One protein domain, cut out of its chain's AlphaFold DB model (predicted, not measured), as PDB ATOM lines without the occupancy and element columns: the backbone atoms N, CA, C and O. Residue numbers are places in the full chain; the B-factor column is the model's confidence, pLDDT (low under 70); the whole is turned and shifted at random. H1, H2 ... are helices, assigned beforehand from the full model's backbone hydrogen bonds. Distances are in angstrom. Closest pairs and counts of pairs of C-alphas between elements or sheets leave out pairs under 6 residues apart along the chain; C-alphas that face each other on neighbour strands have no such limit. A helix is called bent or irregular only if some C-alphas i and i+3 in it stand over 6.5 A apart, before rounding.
ATOM      1  N   LEU A 211     236.575 330.716 158.414       94.25
ATOM      2  CA  LEU A 211     237.660 331.417 157.718       94.25
ATOM      3  C   LEU A 211     237.369 332.919 157.571       94.25
ATOM      4  O   LEU A 211     238.265 333.731 157.765       94.25
ATOM      5  N   GLN A 212     236.114 333.300 157.309       92.56
ATOM      6  CA  GLN A 212     235.693 334.703 157.229       92.56
ATOM      7  C   GLN A 212     235.997 335.478 158.521       92.56
ATOM      8  O   GLN A 212     236.580 336.565 158.477       92.56
ATOM      9  N   PHE A 213     235.636 334.912 159.677       94.12
ATOM     10  CA  PHE A 213     235.911 335.522 160.977       94.12
ATOM     11  C   PHE A 213     237.420 335.601 161.248       94.12
ATOM     12  O   PHE A 213     237.930 336.639 161.678       94.12
ATOM     13  N   LEU A 214     238.158 334.538 160.921       93.75
ATOM     14  CA  LEU A 214     239.612 334.497 161.078       93.75
ATOM     15  C   LEU A 214     240.324 335.509 160.178       93.75
ATOM     16  O   LEU A 214     241.258 336.167 160.632       93.75
ATOM     17  N   CYS A 215     239.852 335.718 158.949       93.38
ATOM     18  CA  CYS A 215     240.331 336.792 158.082       93.38
ATOM     19  C   CYS A 215     240.123 338.160 158.741       93.38
ATOM     20  O   CYS A 215     241.056 338.959 158.781       93.38
ATOM     21  N   CYS A 216     238.959 338.419 159.346       94.00
ATOM     22  CA  CYS A 216     238.711 339.667 160.077       94.00
ATOM     23  C   CYS A 216     239.681 339.851 161.259       94.00
ATOM     24  O   CYS A 216     240.229 340.940 161.453       94.00
ATOM     25  N   MET A 217     239.947 338.786 162.023       92.25
ATOM     26  CA  MET A 217     240.945 338.816 163.097       92.25
ATOM     27  C   MET A 217     242.349 339.110 162.563       92.25
ATOM     28  O   MET A 217     243.075 339.925 163.135       92.25
ATOM     29  N   MET A 218     242.734 338.468 161.460       93.06
ATOM     30  CA  MET A 218     244.037 338.670 160.832       93.06
ATOM     31  C   MET A 218     244.190 340.091 160.297       93.06
ATOM     32  O   MET A 218     245.198 340.733 160.587       93.06
ATOM     33  N   LEU A 219     243.172 340.636 159.631       92.38
ATOM     34  CA  LEU A 219     243.150 342.032 159.192       92.38
ATOM     35  C   LEU A 219     243.349 342.987 160.370       92.38
ATOM     36  O   LEU A 219     244.168 343.903 160.297       92.38
ATOM     37  N   ARG A 220     242.675 342.740 161.499       91.88
ATOM     38  CA  ARG A 220     242.868 343.562 162.694       91.88
ATOM     39  C   ARG A 220     244.299 343.499 163.236       91.88
ATOM     40  O   ARG A 220     244.791 344.517 163.714       91.88
ATOM     41  N   ARG A 221     244.973 342.347 163.152       90.56
ATOM     42  CA  ARG A 221     246.383 342.198 163.563       90.56
ATOM     43  C   ARG A 221     247.354 342.934 162.639       90.56
ATOM     44  O   ARG A 221     248.364 343.429 163.125       90.56
ATOM     45  N   GLN A 222     247.055 343.001 161.342       90.56
ATOM     46  CA  GLN A 222     247.908 343.670 160.353       90.56
ATOM     47  C   GLN A 222     247.719 345.194 160.342       90.56
ATOM     48  O   GLN A 222     248.662 345.944 160.100       90.56
ATOM     49  N   VAL A 223     246.508 345.680 160.630       90.25
ATOM     50  CA  VAL A 223     246.228 347.119 160.686       90.25
ATOM     51  C   VAL A 223     246.685 347.709 162.022       90.25
ATOM     52  O   VAL A 223     246.372 347.205 163.104       90.25
ATOM     53  N   HIS A 224     247.396 348.837 161.962       88.50
ATOM     54  CA  HIS A 224     247.872 349.530 163.156       88.50
ATOM     55  C   HIS A 224     246.713 349.910 164.095       88.50
ATOM     56  O   HIS A 224     245.659 350.362 163.654       88.50
ATOM     57  N   HIS A 225     246.907 349.751 165.407       85.12
ATOM     58  CA  HIS A 225     245.813 349.773 166.383       85.12
ATOM     59  C   HIS A 225     245.022 351.075 166.481       85.12
ATOM     60  O   HIS A 225     243.849 351.051 166.829       85.12
ATOM     61  N   ASN A 226     245.638 352.200 166.141       86.19
ATOM     62  CA  ASN A 226     244.978 353.503 166.124       86.19
ATOM     63  C   ASN A 226     244.100 353.741 164.879       86.19
ATOM     64  O   ASN A 226     243.438 354.774 164.818       86.19
ATOM     65  N   LYS A 227     244.085 352.825 163.903       89.81
ATOM     66  CA  LYS A 227     243.271 352.925 162.686       89.81
ATOM     67  C   LYS A 227     242.123 351.925 162.726       89.81
ATOM     68  O   LYS A 227     242.279 350.807 163.211       89.81
ATOM     69  N   CYS A 228     240.971 352.341 162.213       90.12
ATOM     70  CA  CYS A 228     239.880 351.423 161.928       90.12
ATOM     71  C   CYS A 228     240.281 350.560 160.731       90.12
ATOM     72  O   CYS A 228     240.800 351.079 159.743       90.12
ATOM     73  N   VAL A 229     240.039 349.253 160.807       91.75
ATOM     74  CA  VAL A 229     240.325 348.338 159.695       91.75
ATOM     75  C   VAL A 229     239.514 348.744 158.468       91.75
ATOM     76  O   VAL A 229     240.088 348.857 157.390       91.75
ATOM     77  N   LEU A 230     238.224 349.045 158.654       91.06
ATOM     78  CA  LEU A 230     237.282 349.398 157.584       91.06
ATOM     79  C   LEU A 230     237.617 350.719 156.871       91.06
ATOM     80  O   LEU A 230     237.157 350.924 155.755       91.06
ATOM     81  N   ASP A 231     238.431 351.587 157.482       89.38
ATOM     82  CA  ASP A 231     238.906 352.826 156.844       89.38
ATOM     83  C   ASP A 231     240.165 352.584 155.994       89.38
ATOM     84  O   ASP A 231     240.482 353.361 155.094       89.38
ATOM     85  N   VAL A 232     240.926 351.530 156.312       90.31
ATOM     86  CA  VAL A 232     242.179 351.180 155.629       90.31
ATOM     87  C   VAL A 232     241.912 350.266 154.438       90.31
ATOM     88  O   VAL A 232     242.536 350.434 153.391       90.31
ATOM     89  N   ILE A 233     240.991 349.312 154.587       88.62
ATOM     90  CA  ILE A 233     240.615 348.391 153.515       88.62
ATOM     91  C   ILE A 233     239.429 348.946 152.727       88.62
ATOM     92  O   ILE A 233     238.447 349.414 153.297       88.62
ATOM     93  N   LYS A 234     239.488 348.863 151.397       85.88
ATOM     94  CA  LYS A 234     238.352 349.216 150.540       85.88
ATOM     95  C   LYS A 234     237.407 348.020 150.453       85.88
ATOM     96  O   LYS A 234     237.623 347.119 149.652       85.88
ATOM     97  N   VAL A 235     236.373 348.010 151.287       89.06
ATOM     98  CA  VAL A 235     235.309 346.995 151.261       89.06
ATOM     99  C   VAL A 235     234.044 347.539 150.588       89.06
ATOM    100  O   VAL A 235     233.740 348.724 150.749       89.06
ATOM    101  N   PRO A 236     233.276 346.700 149.863       93.69
ATOM    102  CA  PRO A 236     231.974 347.093 149.332       93.69
ATOM    103  C   PRO A 236     231.057 347.658 150.431       93.69
ATOM    104  O   PRO A 236     231.091 347.148 151.556       93.69
ATOM    105  N   PRO A 237     230.205 348.663 150.139       90.50
ATOM    106  CA  PRO A 237     229.393 349.332 151.159       90.50
ATOM    107  C   PRO A 237     228.550 348.374 152.007       90.50
ATOM    108  O   PRO A 237     228.555 348.487 153.228       90.50
ATOM    109  N   GLY A 238     227.902 347.381 151.383       93.31
ATOM    110  CA  GLY A 238     227.088 346.393 152.099       93.31
ATOM    111  C   GLY A 238     227.896 345.565 153.102       93.31
ATOM    112  O   GLY A 238     227.499 345.427 154.258       93.31
ATOM    113  N   LEU A 239     229.075 345.086 152.693       91.00
ATOM    114  CA  LEU A 239     229.990 344.365 153.579       91.00
ATOM    115  C   LEU A 239     230.530 345.277 154.687       91.00
ATOM    116  O   LEU A 239     230.596 344.864 155.839       91.00
ATOM    117  N   SER A 240     230.881 346.522 154.362       92.00
ATOM    118  CA  SER A 240     231.344 347.506 155.347       92.00
ATOM    119  C   SER A 240     230.300 347.739 156.440       92.00
ATOM    120  O   SER A 240     230.609 347.645 157.627       92.00
ATOM    121  N   THR A 241     229.038 347.952 156.051       91.88
ATOM    122  CA  THR A 241     227.919 348.103 156.987       91.88
ATOM    123  C   THR A 241     227.724 346.850 157.836       91.88
ATOM    124  O   THR A 241     227.593 346.953 159.055       91.88
ATOM    125  N   PHE A 242     227.768 345.664 157.224       92.06
ATOM    126  CA  PHE A 242     227.668 344.403 157.956       92.06
ATOM    127  C   PHE A 242     228.781 344.263 159.004       92.06
ATOM    128  O   PHE A 242     228.498 344.006 160.175       92.06
ATOM    129  N   LEU A 243     230.040 344.474 158.610       92.94
ATOM    130  CA  LEU A 243     231.200 344.371 159.495       92.94
ATOM    131  C   LEU A 243     231.170 345.429 160.601       92.94
ATOM    132  O   LEU A 243     231.539 345.136 161.735       92.94
ATOM    133  N   HIS A 244     230.698 346.638 160.308       89.38
ATOM    134  CA  HIS A 244     230.532 347.685 161.309       89.38
ATOM    135  C   HIS A 244     229.489 347.292 162.369       89.38
ATOM    136  O   HIS A 244     229.746 347.394 163.568       89.38
ATOM    137  N   ASN A 245     228.335 346.774 161.952       88.62
ATOM    138  CA  ASN A 245     227.248 346.436 162.875       88.62
ATOM    139  C   ASN A 245     227.548 345.187 163.723       88.62
ATOM    140  O   ASN A 245     227.091 345.074 164.857       88.62
ATOM    141  N   ASN A 246     228.348 344.258 163.195       90.31
ATOM    142  CA  ASN A 246     228.570 342.949 163.816       90.31
ATOM    143  C   ASN A 246     229.957 342.800 164.461       90.31
ATOM    144  O   ASN A 246     230.105 342.153 165.499       90.31
ATOM    145  N   LEU A 247     230.982 343.412 163.868       93.25
ATOM    146  CA  LEU A 247     232.391 343.236 164.228       93.25
ATOM    147  C   LEU A 247     233.105 344.563 164.514       93.25
ATOM    148  O   LEU A 247     234.336 344.587 164.574       93.25
ATOM    149  N   SER A 248     232.383 345.667 164.755       90.12
ATOM    150  CA  SER A 248     233.023 346.931 165.157       90.12
ATOM    151  C   SER A 248     233.899 346.759 166.391       90.12
ATOM    152  O   SER A 248     234.963 347.362 166.456       90.12
ATOM    153  N   TRP A 249     233.520 345.905 167.345       90.75
ATOM    154  CA  TRP A 249     234.341 345.599 168.519       90.75
ATOM    155  C   TRP A 249     235.733 345.065 168.182       90.75
ATOM    156  O   TRP A 249     236.696 345.411 168.869       90.75
ATOM    157  N   LEU A 250     235.834 344.295 167.100       92.56
ATOM    158  CA  LEU A 250     237.078 343.745 166.595       92.56
ATOM    159  C   LEU A 250     237.801 344.755 165.705       92.56
ATOM    160  O   LEU A 250     238.999 344.943 165.873       92.56
ATOM    161  N   LEU A 251     237.090 345.404 164.777       92.56
ATOM    162  CA  LEU A 251     237.665 346.131 163.639       92.56
ATOM    163  C   LEU A 251     237.854 347.639 163.857       92.56
ATOM    164  O   LEU A 251     238.557 348.279 163.069       92.56
ATOM    165  N   ARG A 252     237.255 348.226 164.901       88.94
ATOM    166  CA  ARG A 252     237.384 349.662 165.194       88.94
ATOM    167  C   ARG A 252     238.794 350.051 165.628       88.94
ATOM    168  O   ARG A 252     239.572 349.227 166.115       88.94
ATOM    169  N   SER A 253     239.093 351.343 165.514       84.56
ATOM    170  CA  SER A 253     240.305 351.911 166.093       84.56
ATOM    171  C   SER A 253     240.292 351.782 167.618       84.56
ATOM    172  O   SER A 253     239.277 351.957 168.293       84.56
ATOM    173  N   GLN A 254     241.457 351.476 168.168       78.38
ATOM    174  CA  GLN A 254     241.699 351.351 169.593       78.38
ATOM    175  C   GLN A 254     242.560 352.550 170.006       78.38
ATOM    176  O   GLN A 254     243.683 352.697 169.510       78.38
ATOM    177  N   PRO A 255     242.058 353.454 170.870       60.94
ATOM    178  CA  PRO A 255     242.827 354.616 171.282       60.94
ATOM    179  C   PRO A 255     244.143 354.167 171.919       60.94
ATOM    180  O   PRO A 255     244.135 353.390 172.879       60.94
ATOM    181  N   CYS A 256     245.258 354.682 171.394       43.78
ATOM    182  CA  CYS A 256     246.583 354.451 171.950       43.78
ATOM    183  C   CYS A 256     246.575 354.859 173.427       43.78
ATOM    184  O   CYS A 256     246.268 356.001 173.777       43.78
ATOM    185  N   THR A 257     246.859 353.900 174.296       48.28
ATOM    186  CA  THR A 257     247.159 354.164 175.701       48.28
ATOM    187  C   THR A 257     248.644 353.840 175.843       48.28
ATOM    188  O   THR A 257     249.050 352.804 175.312       48.28
ATOM    189  N   PRO A 258     249.477 354.701 176.461       37.44
ATOM    190  CA  PRO A 258     250.886 354.390 176.657       37.44
ATOM    191  C   PRO A 258     250.981 353.031 177.337       37.44
ATOM    192  O   PRO A 258     250.437 352.848 178.427       37.44
ATOM    193  N   LEU A 259     251.609 352.076 176.655       34.41
ATOM    194  CA  LEU A 259     251.900 350.770 177.212       34.41
ATOM    195  C   LEU A 259     252.750 351.010 178.462       34.41
ATOM    196  O   LEU A 259     253.928 351.352 178.364       34.41
ATOM    197  N   LEU A 260     252.165 350.831 179.646       35.34
ATOM    198  CA  LEU A 260     252.974 350.315 180.738       35.34
ATOM    199  C   LEU A 260     253.557 349.000 180.206       35.34
ATOM    200  O   LEU A 260     252.799 348.216 179.622       35.34
ATOM    201  N   PRO A 261     254.879 348.781 180.317       30.16
ATOM    202  CA  PRO A 261     255.481 347.550 179.834       30.16
ATOM    203  C   PRO A 261     254.692 346.377 180.416       30.16
ATOM    204  O   PRO A 261     254.285 346.462 181.583       30.16
ATOM    205  N   PRO A 262     254.443 345.311 179.638       30.69
ATOM    206  CA  PRO A 262     253.819 344.124 180.180       30.69
ATOM    207  C   PRO A 262     254.710 343.648 181.329       30.69
ATOM    208  O   PRO A 262     255.772 343.069 181.116       30.69
ATOM    209  N   LYS A 263     254.295 343.898 182.576       33.53
ATOM    210  CA  LYS A 263     254.662 342.974 183.641       33.53
ATOM    211  C   LYS A 263     254.061 341.675 183.158       33.53
ATOM    212  O   LYS A 263     252.842 341.656 183.017       33.53
ATOM    213  N   LEU A 264     254.889 340.686 182.807       29.73
ATOM    214  CA  LEU A 264     254.406 339.367 182.407       29.73
ATOM    215  C   LEU A 264     253.254 339.006 183.353       29.73
ATOM    216  O   LEU A 264     253.514 338.811 184.546       29.73
ATOM    217  N   PRO A 265     251.994 338.971 182.887       38.28
ATOM    218  CA  PRO A 265     250.982 338.310 183.667       38.28
ATOM    219  C   PRO A 265     251.428 336.858 183.634       38.28
ATOM    220  O   PRO A 265     251.523 336.258 182.562       38.28
ATOM    221  N   SER A 266     251.799 336.309 184.788       41.03
ATOM    222  CA  SER A 266     251.842 334.863 184.922       41.03
ATOM    223  C   SER A 266     250.424 334.402 184.613       41.03
ATOM    224  O   SER A 266     249.537 334.532 185.457       41.03
TER     225      SER A 266
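What this domain is: This is residues 211 to 266 of the 527 residues of the protein "B30.2/SPRY domain-containing protein" of Pomacea canaliculata (UniProt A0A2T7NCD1). The longest helix, H3, meets H1 with its last residues, 250 to 251, to make a corner, and the short H2 packs on H3 at that place; from this small body a tail sticks out with residues 258 to 266. The printed part has 56 residues, with three named helices in the order H1, H2, H3 and no named strand: all helix. It is loose, with a radius of gyration of the C-alphas of 13.3 A, and elongated, spanning 42 by 22 by 18 A.

How they stand to each other: H3, residues 237 to 251, is irregular: C-alphas 246 and 249 are 7.9 A apart. With residues 250 to 251 alone it touches H1, residues 211 to 222, at a steep tilt of 67 degrees, the same way; the closest C-alphas, of Arg 220 and Leu 251, are 5.9 A apart. H2, residues 229 to 232, touches H3, closest at the C-alphas of Val 229 and Leu 251, 5.2 A. Each O i to N i+4 pair is within hydrogen-bond range in H1, 9 of 11 in H3; H2 is too short for one.

Where its parts are: H3 measures 15.3 A and ends at C-alpha 251 (237.665, 346.131, 163.639); H1 measures 16.2 A from C-alpha 211 (237.660, 331.417, 157.718); H2 measures 5.3 A.

The domain as a whole: The printed part has no cut, and no link is long. Residues 255 to 266 have pLDDT under 70.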